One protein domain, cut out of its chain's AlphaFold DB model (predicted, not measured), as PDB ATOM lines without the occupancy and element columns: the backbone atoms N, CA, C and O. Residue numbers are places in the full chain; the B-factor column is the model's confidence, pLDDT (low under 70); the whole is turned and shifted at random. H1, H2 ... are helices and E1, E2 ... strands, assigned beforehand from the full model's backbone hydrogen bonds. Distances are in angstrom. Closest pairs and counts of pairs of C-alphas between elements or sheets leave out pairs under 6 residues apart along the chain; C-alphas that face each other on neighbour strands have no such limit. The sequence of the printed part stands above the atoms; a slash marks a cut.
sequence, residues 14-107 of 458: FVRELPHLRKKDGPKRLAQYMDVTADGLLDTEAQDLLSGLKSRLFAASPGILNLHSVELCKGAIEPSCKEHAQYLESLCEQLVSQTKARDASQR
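Overview. This is residues 14 to 107 of the 458 residues of the protein "AAA domain-containing protein" of Salmo trutta (UniProt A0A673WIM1). What does the model look like? A tiny sheet of two parallel strands, E1 and E2, sits in the middle of a loose, open frame, between two long helices, H2 and H3, with few contacts. Short H1 and the loop of residues 31 to 43 lie at one end, and residues 99 to 107 of H3 stick out at the other. What is the make-up? The printed part has 94 residues with three named helices and two named strands, in the order E1 H1 H2 E2 H3; it is mostly helix. How large is it? It is loose, with a radius of gyration of the C-alphas of 16.2 A, and spans 52 by 35 by 17 A.

Along the chain. Where are the strands? E1 is residues 14 to 17, 10.1 A long, from C-alpha 14 at (149.990, 157.978, 130.337); E2 is residues 65 to 69, 12.8 A. Where are the helices? H1 is residues 27 to 30, 5.3 A; H2 is residues 44 to 60, 24.3 A; H3 is residues 82 to 107, 37.4 A, with C-alpha 107 at (134.762, 174.798, 123.853).

Arrangement. How do the strands pair? E1 and E2 are parallel at 27 degrees, with N 15 and O 66 2.9 A apart, within hydrogen-bond range. E1, H1, H2 and E2 form a strand-helix-strand unit, two parallel neighbour strands with helices between, and its crossover is right-handed. How near are the helices? The closest C-alphas of H2 and E2 are those of Phe 58 and Leu 65, 7.2 A; of E2 and H3, those of His 68 and Tyr 87, 7.6 A. H2 and H3 are apart. What of their backbones? Every O i to N i+4 pair is within hydrogen-bond range in H2 and H3; H1 is too short for such a pair.

Size, cuts and confidence. How far does it reach? The two C-alphas farthest apart, those of Asp 39 and Arg 107, are 51.8 A apart. Which links are long? Those from H1 to H2 and from E2 to H3 are long, and the printed part has no cut. Where is confidence low? Residues 19 to 30, 40, 61 to 65, 73 to 75 and 103 to 107 have pLDDT under 70.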
ATOM      1  N   PHE A  14     149.251 158.210 129.097       82.19
ATOM      2  CA  PHE A  14     149.990 157.978 130.337       82.19
ATOM      3  C   PHE A  14     150.752 156.664 130.219       82.19
ATOM      4  O   PHE A  14     150.158 155.609 129.990       82.19
ATOM      5  N   VAL A  15     152.071 156.725 130.372       80.94
ATOM      6  CA  VAL A  15     152.948 155.554 130.324       80.94
ATOM      7  C   VAL A  15     153.544 155.350 131.705       80.94
ATOM      8  O   VAL A  15     154.192 156.243 132.243       80.94
ATOM      9  N   ARG A  16     153.347 154.157 132.273       83.88
ATOM     10  CA  ARG A  16     153.981 153.756 133.530       83.88
ATOM     11  C   ARG A  16     155.134 152.793 133.273       83.88
ATOM     12  O   ARG A  16     154.973 151.795 132.569       83.88
ATOM     13  N   GLU A  17     156.272 153.061 133.891       80.31
ATOM     14  CA  GLU A  17     157.445 152.194 133.901       80.31
ATOM     15  C   GLU A  17     157.722 151.655 135.300       80.31
ATOM     16  O   GLU A  17     157.593 152.362 136.296       80.31
ATOM     17  N   LEU A  18     158.086 150.372 135.350       79.56
ATOM     18  CA  LEU A  18     158.400 149.631 136.569       79.56
ATOM     19  C   LEU A  18     159.857 149.136 136.465       79.56
ATOM     20  O   LEU A  18     160.085 147.970 136.134       79.56
ATOM     21  N   PRO A  19     160.860 150.008 136.684       67.56
ATOM     22  CA  PRO A  19     162.261 149.779 136.292       67.56
ATOM     23  C   PRO A  19     162.947 148.596 136.996       67.56
ATOM     24  O   PRO A  19     164.009 148.140 136.564       67.56
ATOM     25  N   HIS A  20     162.371 148.085 138.088       65.69
ATOM     26  CA  HIS A  20     162.984 147.061 138.937       65.69
ATOM     27  C   HIS A  20     162.114 145.825 139.174       65.69
ATOM     28  O   HIS A  20     162.404 145.061 140.093       65.69
ATOM     29  N   LEU A  21     161.102 145.574 138.337       65.94
ATOM     30  CA  LEU A  21     160.410 144.283 138.343       65.94
ATOM     31  C   LEU A  21     161.411 143.193 137.904       65.94
ATOM     32  O   LEU A  21     161.796 143.116 136.737       65.94
ATOM     33  N   ARG A  22     161.938 142.397 138.843       56.50
ATOM     34  CA  ARG A  22     163.029 141.446 138.561       56.50
ATOM     35  C   ARG A  22     162.444 140.079 138.219       56.50
ATOM     36  O   ARG A  22     161.490 139.626 138.838       56.50
ATOM     37  N   LYS A  23     163.146 139.305 137.376       54.09
ATOM     38  CA  LYS A  23     162.890 137.855 137.173       54.09
ATOM     39  C   LYS A  23     162.829 137.036 138.484       54.09
ATOM     40  O   LYS A  23     162.366 135.902 138.473       54.09
ATOM     41  N   LYS A  24     163.305 137.590 139.610       50.34
ATOM     42  CA  LYS A  24     163.288 136.970 140.946       50.34
ATOM     43  C   LYS A  24     161.956 137.109 141.698       50.34
ATOM     44  O   LYS A  24     161.803 136.447 142.718       50.34
ATOM     45  N   ASP A  25     160.997 137.902 141.209       58.91
ATOM     46  CA  ASP A  25     159.718 138.145 141.902       58.91
ATOM     47  C   ASP A  25     158.706 136.987 141.783       58.91
ATOM     48  O   ASP A  25     157.627 137.019 142.374       58.91
ATOM     49  N   GLY A  26     159.094 135.904 141.105       61.44
ATOM     50  CA  GLY A  26     158.302 134.690 140.948       61.44
ATOM     51  C   GLY A  26     157.224 134.819 139.858       61.44
ATOM     52  O   GLY A  26     156.681 135.902 139.631       61.44
ATOM     53  N   PRO A  27     156.868 133.707 139.191       62.16
ATOM     54  CA  PRO A  27     156.016 133.710 137.993       62.16
ATOM     55  C   PRO A  27     154.627 134.324 138.231       62.16
ATOM     56  O   PRO A  27     154.095 135.021 137.374       62.16
ATOM     57  N   LYS A  28     154.063 134.156 139.438       65.69
ATOM     58  CA  LYS A  28     152.743 134.703 139.803       65.69
ATOM     59  C   LYS A  28     152.700 136.230 139.912       65.69
ATOM     60  O   LYS A  28     151.644 136.805 139.682       65.69
ATOM     61  N   ARG A  29     153.800 136.881 140.306       66.19
ATOM     62  CA  ARG A  29     153.848 138.349 140.445       66.19
ATOM     63  C   ARG A  29     154.177 139.032 139.124       66.19
ATOM     64  O   ARG A  29     153.644 140.099 138.855       66.19
ATOM     65  N   LEU A  30     155.001 138.395 138.292       66.06
ATOM     66  CA  LEU A  30     155.305 138.882 136.945       66.06
ATOM     67  C   LEU A  30     154.046 138.905 136.066       66.06
ATOM     68  O   LEU A  30     153.779 139.922 135.438       66.06
ATOM     69  N   ALA A  31     153.216 137.858 136.133       70.88
ATOM     70  CA  ALA A  31     151.975 137.741 135.361       70.88
ATOM     71  C   ALA A  31     150.914 138.828 135.649       70.88
ATOM     72  O   ALA A  31     149.970 138.977 134.883       70.88
ATOM     73  N   GLN A  32     151.025 139.569 136.760       72.00
ATOM     74  CA  GLN A  32     150.088 140.654 137.091       72.00
ATOM     75  C   GLN A  32     150.388 141.958 136.342       72.00
ATOM     76  O   GLN A  32     149.516 142.819 136.242       72.00
ATOM     77  N   TYR A  33     151.620 142.123 135.856       73.44
ATOM     78  CA  TYR A  33     152.099 143.386 135.291       73.44
ATOM     79  C   TYR A  33     152.834 143.224 133.954       73.44
ATOM     80  O   TYR A  33     153.109 144.229 133.301       73.44
ATOM     81  N   MET A  34     153.184 141.996 133.565       76.19
ATOM     82  CA  MET A  34     153.941 141.678 132.354       76.19
ATOM     83  C   MET A  34     153.414 140.396 131.715       76.19
ATOM     84  O   MET A  34     152.968 139.483 132.413       76.19
ATOM     85  N   ASP A  35     153.546 140.310 130.395       81.94
ATOM     86  CA  ASP A  35     153.198 139.109 129.645       81.94
ATOM     87  C   ASP A  35     154.169 137.965 129.966       81.94
ATOM     88  O   ASP A  35     155.398 138.124 129.978       81.94
ATOM     89  N   VAL A  36     153.597 136.797 130.261       81.44
ATOM     90  CA  VAL A  36     154.325 135.568 130.574       81.44
ATOM     91  C   VAL A  36     153.849 134.431 129.673       81.44
ATOM     92  O   VAL A  36     152.666 134.298 129.374       81.44
ATOM     93  N   THR A  37     154.790 133.588 129.270       79.81
ATOM     94  CA  THR A  37     154.560 132.338 128.539       79.81
ATOM     95  C   THR A  37     153.819 131.310 129.403       79.81
ATOM     96  O   THR A  37     153.745 131.443 130.627       79.81
ATOM     97  N   ALA A  38     153.302 130.242 128.783       76.75
ATOM     98  CA  ALA A  38     152.577 129.166 129.474       76.75
ATOM     99  C   ALA A  38     153.379 128.515 130.623       76.75
ATOM    100  O   ALA A  38     152.794 128.062 131.606       76.75
ATOM    101  N   ASP A  39     154.711 128.551 130.539       75.25
ATOM    102  CA  ASP A  39     155.629 128.034 131.558       75.25
ATOM    103  C   ASP A  39     155.897 129.039 132.701       75.25
ATOM    104  O   ASP A  39     156.736 128.811 133.574       75.25
ATOM    105  N   GLY A  40     155.193 130.178 132.711       69.31
ATOM    106  CA  GLY A  40     155.316 131.238 133.716       69.31
ATOM    107  C   GLY A  40     156.588 132.082 133.588       69.31
ATOM    108  O   GLY A  40     156.906 132.863 134.486       69.31
ATOM    109  N   LEU A  41     157.332 131.924 132.492       77.31
ATOM    110  CA  LEU A  41     158.512 132.724 132.178       77.31
ATOM    111  C   LEU A  41     158.113 133.977 131.402       77.31
ATOM    112  O   LEU A  41     157.165 133.951 130.628       77.31
ATOM    113  N   LEU A  42     158.870 135.056 131.587       77.81
ATOM    114  CA  LEU A  42     158.685 136.320 130.874       77.81
ATOM    115  C   LEU A  42     158.671 136.104 129.353       77.81
ATOM    116  O   LEU A  42     159.620 135.528 128.818       77.81
ATOM    117  N   ASP A  43     157.628 136.588 128.681       83.88
ATOM    118  CA  ASP A  43     157.535 136.541 127.225       83.88
ATOM    119  C   ASP A  43     158.418 137.636 126.616       83.88
ATOM    120  O   ASP A  43     158.116 138.828 126.685       83.88
ATOM    121  N   THR A  44     159.562 137.234 126.065       83.19
ATOM    122  CA  THR A  44     160.539 138.163 125.491       83.19
ATOM    123  C   THR A  44     160.037 138.825 124.213       83.19
ATOM    124  O   THR A  44     160.348 139.990 123.994       83.19
ATOM    125  N   GLU A  45     159.229 138.132 123.407       87.06
ATOM    126  CA  GLU A  45     158.677 138.695 122.169       87.06
ATOM    127  C   GLU A  45     157.671 139.806 122.491       87.06
ATOM    128  O   GLU A  45     157.744 140.901 121.929       87.06
ATOM    129  N   ALA A  46     156.798 139.577 123.475       83.88
ATOM    130  CA  ALA A  46     155.862 140.594 123.951       83.88
ATOM    131  C   ALA A  46     156.579 141.833 124.524       83.88
ATOM    132  O   ALA A  46     156.165 142.968 124.269       83.88
ATOM    133  N   GLN A  47     157.690 141.649 125.251       83.12
ATOM    134  CA  GLN A  47     158.490 142.772 125.757       83.12
ATOM    135  C   GLN A  47     159.180 143.567 124.644       83.12
ATOM    136  O   GLN A  47     159.213 144.801 124.699       83.12
ATOM    137  N   ASP A  48     159.685 142.891 123.613       83.94
ATOM    138  CA  ASP A  48     160.297 143.549 122.459       83.94
ATOM    139  C   ASP A  48     159.250 144.353 121.667       83.94
ATOM    140  O   ASP A  48     159.487 145.510 121.308       83.94
ATOM    141  N   LEU A  49     158.039 143.815 121.492       87.19
ATOM    142  CA  LEU A  49     156.923 144.533 120.866       87.19
ATOM    143  C   LEU A  49     156.466 145.747 121.688       87.19
ATOM    144  O   LEU A  49     156.248 146.826 121.123       87.19
ATOM    145  N   LEU A  50     156.350 145.603 123.013       84.06
ATOM    146  CA  LEU A  50     155.971 146.690 123.917       84.06
ATOM    147  C   LEU A  50     157.024 147.804 123.933       84.06
ATOM    148  O   LEU A  50     156.670 148.985 123.879       84.06
ATOM    149  N   SER A  51     158.310 147.449 123.974       83.00
ATOM    150  CA  SER A  51     159.402 148.426 123.911       83.00
ATOM    151  C   SER A  51     159.404 149.172 122.572       83.00
ATOM    152  O   SER A  51     159.453 150.402 122.560       83.00
ATOM    153  N   GLY A  52     159.201 148.463 121.456       85.38
ATOM    154  CA  GLY A  52     159.054 149.064 120.132       85.38
ATOM    155  C   GLY A  52     157.848 150.005 120.023       85.38
ATOM    156  O   GLY A  52     157.953 151.076 119.422       85.38
ATOM    157  N   LEU A  53     156.707 149.654 120.629       83.44
ATOM    158  CA  LEU A  53     155.530 150.527 120.690       83.44
ATOM    159  C   LEU A  53     155.818 151.799 121.495       83.44
ATOM    160  O   LEU A  53     155.530 152.893 121.011       83.44
ATOM    161  N   LYS A  54     156.423 151.668 122.681       81.50
ATOM    162  CA  LYS A  54     156.819 152.812 123.513       81.50
ATOM    163  C   LYS A  54     157.747 153.752 122.749       81.50
ATOM    164  O   LYS A  54     157.460 154.940 122.678       81.50
ATOM    165  N   SER A  55     158.801 153.237 122.111       82.94
ATOM    166  CA  SER A  55     159.733 154.056 121.323       82.94
ATOM    167  C   SER A  55     159.040 154.816 120.189       82.94
ATOM    168  O   SER A  55     159.339 155.990 119.977       82.94
ATOM    169  N   ARG A  56     158.078 154.193 119.492       84.19
ATOM    170  CA  ARG A  56     157.282 154.883 118.462       84.19
ATOM    171  C   ARG A  56     156.401 155.986 119.049       84.19
ATOM    172  O   ARG A  56     156.324 157.056 118.458       84.19
ATOM    173  N   LEU A  57     155.780 155.753 120.205       78.62
ATOM    174  CA  LEU A  57     154.957 156.753 120.896       78.62
ATOM    175  C   LEU A  57     155.797 157.940 121.397       78.62
ATOM    176  O   LEU A  57     155.395 159.087 121.213       78.62
ATOM    177  N   PHE A  58     156.988 157.678 121.945       75.31
ATOM    178  CA  PHE A  58     157.941 158.719 122.345       75.31
ATOM    179  C   PHE A  58     158.418 159.564 121.155       75.31
ATOM    180  O   PHE A  58     158.565 160.776 121.294       75.31
ATOM    181  N   ALA A  59     158.639 158.947 119.991       78.50
ATOM    182  CA  ALA A  59     159.084 159.651 118.790       78.50
ATOM    183  C   ALA A  59     157.963 160.453 118.108       78.50
ATOM    184  O   ALA A  59     158.216 161.536 117.589       78.50
ATOM    185  N   ALA A  60     156.736 159.928 118.092       74.81
ATOM    186  CA  ALA A  60     155.619 160.520 117.358       74.81
ATOM    187  C   ALA A  60     154.854 161.595 118.144       74.81
ATOM    188  O   ALA A  60     154.125 162.382 117.545       74.81
ATOM    189  N   SER A  61     154.935 161.611 119.480       69.56
ATOM    190  CA  SER A  61     154.046 162.449 120.300       69.56
ATOM    191  C   SER A  61     154.656 162.912 121.635       69.56
ATOM    192  O   SER A  61     154.074 162.673 122.698       69.56
ATOM    193  N   PRO A  62     155.800 163.622 121.623       62.69
ATOM    194  CA  PRO A  62     156.480 164.050 122.849       62.69
ATOM    195  C   PRO A  62     155.666 165.045 123.699       62.69
ATOM    196  O   PRO A  62     155.877 165.121 124.903       62.69
ATOM    197  N   GLY A  63     154.719 165.782 123.104       62.94
ATOM    198  CA  GLY A  63     153.905 166.795 123.796       62.94
ATOM    199  C   GLY A  63     152.672 166.276 124.552       62.94
ATOM    200  O   GLY A  63     152.012 167.057 125.228       62.94
ATOM    201  N   ILE A  64     152.341 164.985 124.441       64.19
ATOM    202  CA  ILE A  64     151.101 164.390 124.991       64.19
ATOM    203  C   ILE A  64     151.377 163.227 125.953       64.19
ATOM    204  O   ILE A  64     150.457 162.625 126.513       64.19
ATOM    205  N   LEU A  65     152.643 162.835 126.060       68.19
ATOM    206  CA  LEU A  65     153.051 161.625 126.746       68.19
ATOM    207  C   LEU A  65     153.509 161.979 128.157       68.19
ATOM    208  O   LEU A  65     154.527 162.638 128.352       68.19
ATOM    209  N   ASN A  66     152.763 161.495 129.145       76.12
ATOM    210  CA  ASN A  66     153.108 161.628 130.554       76.12
ATOM    211  C   ASN A  66     153.777 160.330 131.019       76.12
ATOM    212  O   ASN A  66     153.120 159.294 131.162       76.12
ATOM    213  N   LEU A  67     155.099 160.371 131.197       76.12
ATOM    214  CA  LEU A  67     155.883 159.232 131.667       76.12
ATOM    215  C   LEU A  67     155.986 159.256 133.190       76.12
ATOM    216  O   LEU A  67     156.487 160.215 133.773       76.12
ATOM    217  N   HIS A  68     155.595 158.155 133.821       80.75
ATOM    218  CA  HIS A  68     155.785 157.939 135.245       80.75
ATOM    219  C   HIS A  68     156.618 156.687 135.486       80.75
ATOM    220  O   HIS A  68     156.260 155.603 135.031       80.75
ATOM    221  N   SER A  69     157.699 156.820 136.247       77.88
ATOM    222  CA  SER A  69     158.499 155.689 136.712       77.88
ATOM    223  C   SER A  69     158.223 155.466 138.193       77.88
ATOM    224  O   SER A  69     158.340 156.402 138.983       77.88
ATOM    225  N   VAL A  70     157.797 154.257 138.558       80.94
ATOM    226  CA  VAL A  70     157.404 153.926 139.933       80.94
ATOM    227  C   VAL A  70     157.975 152.572 140.311       80.94
ATOM    228  O   VAL A  70     157.793 151.579 139.607       80.94
ATOM    229  N   GLU A  71     158.643 152.515 141.453       79.25
ATOM    230  CA  GLU A  71     159.069 151.253 142.044       79.25
ATOM    231  C   GLU A  71     157.940 150.658 142.877       79.25
ATOM    232  O   GLU A  71     157.251 151.378 143.585       79.25
ATOM    233  N   LEU A  72     157.731 149.342 142.803       74.38
ATOM    234  CA  LEU A  72     156.702 148.688 143.608       74.38
ATOM    235  C   LEU A  72     157.234 148.361 145.005       74.38
ATOM    236  O   LEU A  72     158.208 147.623 145.152       74.38
ATOM    237  N   CYS A  73     156.514 148.778 146.044       69.31
ATOM    238  CA  CYS A  73     156.726 148.267 147.397       69.31
ATOM    239  C   CYS A  73     155.991 146.927 147.561       69.31
ATOM    240  O   CYS A  73     154.782 146.843 147.365       69.31
ATOM    241  N   LYS A  74     156.714 145.846 147.888       67.25
ATOM    242  CA  LYS A  74     156.147 144.493 148.113       67.25
ATOM    243  C   LYS A  74     155.275 143.944 146.964       67.25
ATOM    244  O   LYS A  74     154.489 143.021 147.175       67.25
ATOM    245  N   GLY A  75     155.459 144.447 145.742       66.12
ATOM    246  CA  GLY A  75     154.720 144.009 144.553       66.12
ATOM    247  C   GLY A  75     153.388 144.728 144.309       66.12
ATOM    248  O   GLY A  75     152.623 144.279 143.457       66.12
ATOM    249  N   ALA A  76     153.104 145.827 145.018       70.88
ATOM    250  CA  ALA A  76     151.924 146.657 144.788       70.88
ATOM    251  C   ALA A  76     152.223 148.156 144.966       70.88
ATOM    252  O   ALA A  76     153.210 148.556 145.584       70.88
ATOM    253  N   ILE A  77     151.335 148.994 144.428       77.44
ATOM    254  CA  ILE A  77     151.313 150.428 144.726       77.44
ATOM    255  C   ILE A  77     150.501 150.614 146.009       77.44
ATOM    256  O   ILE A  77     149.276 150.530 146.000       77.44
ATOM    257  N   GLU A  78     151.191 150.836 147.123       78.25
ATOM    258  CA  GLU A  78     150.598 151.132 148.431       78.25
ATOM    259  C   GLU A  78     150.526 152.653 148.683       78.25
ATOM    260  O   GLU A  78     151.583 153.264 148.843       78.25
ATOM    261  N   PRO A  79     149.331 153.273 148.782       77.81
ATOM    262  CA  PRO A  79     149.177 154.714 149.044       77.81
ATOM    263  C   PRO A  79     149.721 155.183 150.401       77.81
ATOM    264  O   PRO A  79     149.918 156.372 150.615       77.81
ATOM    265  N   SER A  80     149.959 154.259 151.334       78.25
ATOM    266  CA  SER A  80     150.610 154.529 152.620       78.25
ATOM    267  C   SER A  80     152.110 154.822 152.479       78.25
ATOM    268  O   SER A  80     152.707 155.396 153.390       78.25
ATOM    269  N   CYS A  81     152.728 154.443 151.356       84.31
ATOM    270  CA  CYS A  81     154.098 154.818 151.024       84.31
ATOM    271  C   CYS A  81     154.127 156.236 150.447       84.31
ATOM    272  O   CYS A  81     153.398 156.552 149.506       84.31
ATOM    273  N   LYS A  82     155.019 157.080 150.972       84.06
ATOM    274  CA  LYS A  82     155.136 158.489 150.573       84.06
ATOM    275  C   LYS A  82     155.405 158.664 149.072       84.06
ATOM    276  O   LYS A  82     154.801 159.528 148.448       84.06
ATOM    277  N   GLU A  83     156.270 157.836 148.497       81.94
ATOM    278  CA  GLU A  83     156.646 157.899 147.076       81.94
ATOM    279  C   GLU A  83     155.476 157.514 146.160       81.94
ATOM    280  O   GLU A  83     155.219 158.164 145.149       81.94
ATOM    281  N   HIS A  84     154.700 156.501 146.550       85.81
ATOM    282  CA  HIS A  84     153.501 156.104 145.816       85.81
ATOM    283  C   HIS A  84     152.379 157.135 145.928       85.81
ATOM    284  O   HIS A  84     151.691 157.388 144.942       85.81
ATOM    285  N   ALA A  85     152.188 157.726 147.113       84.81
ATOM    286  CA  ALA A  85     151.209 158.788 147.316       84.81
ATOM    287  C   ALA A  85     151.510 159.985 146.405       84.81
ATOM    288  O   ALA A  85     150.618 160.454 145.706       84.81
ATOM    289  N   GLN A  86     152.779 160.401 146.334       85.56
ATOM    290  CA  GLN A  86     153.234 161.482 145.453       85.56
ATOM    291  C   GLN A  86     153.056 161.147 143.967       85.56
ATOM    292  O   GLN A  86     152.633 162.001 143.191       85.56
ATOM    293  N   TYR A  87     153.334 159.904 143.563       85.50
ATOM    294  CA  TYR A  87     153.053 159.448 142.201       85.50
ATOM    295  C   TYR A  87     151.557 159.533 141.862       85.50
ATOM    296  O   TYR A  87     151.200 160.058 140.808       85.50
ATOM    297  N   LEU A  88     150.685 159.027 142.742       86.88
ATOM    298  CA  LEU A  88     149.238 159.034 142.521       86.88
ATOM    299  C   LEU A  88     148.679 160.458 142.489       86.88
ATOM    300  O   LEU A  88     147.843 160.757 141.643       86.88
ATOM    301  N   GLU A  89     149.156 161.334 143.372       88.00
ATOM    302  CA  GLU A  89     148.790 162.751 143.391       88.00
ATOM    303  C   GLU A  89     149.195 163.434 142.080       88.00
ATOM    304  O   GLU A  89     148.346 164.005 141.400       88.00
ATOM    305  N   SER A  90     150.447 163.256 141.647       86.44
ATOM    306  CA  SER A  90     150.948 163.807 140.385       86.44
ATOM    307  C   SER A  90     150.171 163.299 139.163       86.44
ATOM    308  O   SER A  90     149.810 164.093 138.294       86.44
ATOM    309  N   LEU A  91     149.866 161.999 139.105       86.44
ATOM    310  CA  LEU A  91     149.065 161.409 138.030       86.44
ATOM    311  C   LEU A  91     147.651 162.009 137.995       86.44
ATOM    312  O   LEU A  91     147.162 162.386 136.930       86.44
ATOM    313  N   CYS A  92     146.996 162.113 139.154       86.56
ATOM    314  CA  CYS A  92     145.656 162.680 139.273       86.56
ATOM    315  C   CYS A  92     145.624 164.158 138.868       86.56
ATOM    316  O   CYS A  92     144.746 164.567 138.109       86.56
ATOM    317  N   GLU A  93     146.586 164.957 139.330       87.69
ATOM    318  CA  GLU A  93     146.691 166.373 138.974       87.69
ATOM    319  C   GLU A  93     146.902 166.567 137.470       87.69
ATOM    320  O   GLU A  93     146.220 167.390 136.853       87.69
ATOM    321  N   GLN A  94     147.793 165.781 136.858       84.69
ATOM    322  CA  GLN A  94     148.050 165.840 135.419       84.69
ATOM    323  C   GLN A  94     146.827 165.423 134.601       84.69
ATOM    324  O   GLN A  94     146.467 166.123 133.652       84.69
ATOM    325  N   LEU A  95     146.147 164.341 134.993       84.38
ATOM    326  CA  LEU A  95     144.915 163.888 134.349       84.38
ATOM    327  C   LEU A  95     143.836 164.975 134.399       84.38
ATOM    328  O   LEU A  95     143.262 165.328 133.368       84.38
ATOM    329  N   VAL A  96     143.582 165.543 135.581       84.38
ATOM    330  CA  VAL A  96     142.562 166.585 135.766       84.38
ATOM    331  C   VAL A  96     142.922 167.847 134.986       84.38
ATOM    332  O   VAL A  96     142.057 168.423 134.329       84.38
ATOM    333  N   SER A  97     144.181 168.278 135.041       84.31
ATOM    334  CA  SER A  97     144.654 169.478 134.351       84.31
ATOM    335  C   SER A  97     144.533 169.344 132.831       84.31
ATOM    336  O   SER A  97     143.939 170.206 132.183       84.31
ATOM    337  N   GLN A  98     145.013 168.236 132.257       81.12
ATOM    338  CA  GLN A  98     144.990 168.024 130.806       81.12
ATOM    339  C   GLN A  98     143.571 167.792 130.277       81.12
ATOM    340  O   GLN A  98     143.235 168.299 129.208       81.12
ATOM    341  N   THR A  99     142.709 167.112 131.040       78.62
ATOM    342  CA  THR A  99     141.290 166.958 130.676       78.62
ATOM    343  C   THR A  99     140.574 168.310 130.686       78.62
ATOM    344  O   THR A  99     139.904 168.658 129.720       78.62
ATOM    345  N   LYS A 100     140.786 169.137 131.723       79.12
ATOM    346  CA  LYS A 100     140.209 170.492 131.798       79.12
ATOM    347  C   LYS A 100     140.701 171.411 130.681       79.12
ATOM    348  O   LYS A 100     139.920 172.201 130.157       79.12
ATOM    349  N   ALA A 101     141.988 171.345 130.346       77.38
ATOM    350  CA  ALA A 101     142.567 172.150 129.278       77.38
ATOM    351  C   ALA A 101     141.958 171.796 127.914       77.38
ATOM    352  O   ALA A 101     141.658 172.702 127.140       77.38
ATOM    353  N   ARG A 102     141.710 170.503 127.660       71.06
ATOM    354  CA  ARG A 102     141.032 170.038 126.443       71.06
ATOM    355  C   ARG A 102     139.557 170.400 126.398       71.06
ATOM    356  O   ARG A 102     139.103 170.896 125.377       71.06
ATOM    357  N   ASP A 103     138.830 170.243 127.502       66.62
ATOM    358  CA  ASP A 103     137.442 170.715 127.580       66.62
ATOM    359  C   ASP A 103     137.358 172.216 127.269       66.62
ATOM    360  O   ASP A 103     136.435 172.673 126.599       66.62
ATOM    361  N   ALA A 104     138.331 173.004 127.734       63.88
ATOM    362  CA  ALA A 104     138.400 174.432 127.450       63.88
ATOM    363  C   ALA A 104     138.799 174.750 125.995       63.88
ATOM    364  O   ALA A 104     138.301 175.736 125.447       63.88
ATOM    365  N   SER A 105     139.683 173.963 125.364       61.31
ATOM    366  CA  SER A 105     140.081 174.161 123.960       61.31
ATOM    367  C   SER A 105     138.998 173.709 122.976       61.31
ATOM    368  O   SER A 105     138.689 174.458 122.051       61.31
ATOM    369  N   GLN A 106     138.335 172.571 123.226       55.75
ATOM    370  CA  GLN A 106     137.161 172.128 122.462       55.75
ATOM    371  C   GLN A 106     136.034 173.161 122.518       55.75
ATOM    372  O   GLN A 106     135.494 173.530 121.477       55.75
ATOM    373  N   ARG A 107     135.749 173.716 123.707       52.44
ATOM    374  CA  ARG A 107     134.762 174.798 123.853       52.44
ATOM    375  C   ARG A 107     135.117 176.012 122.998       52.44
ATOM    376  O   ARG A 107     134.256 176.496 122.280       52.44
TER     377      ARG A 107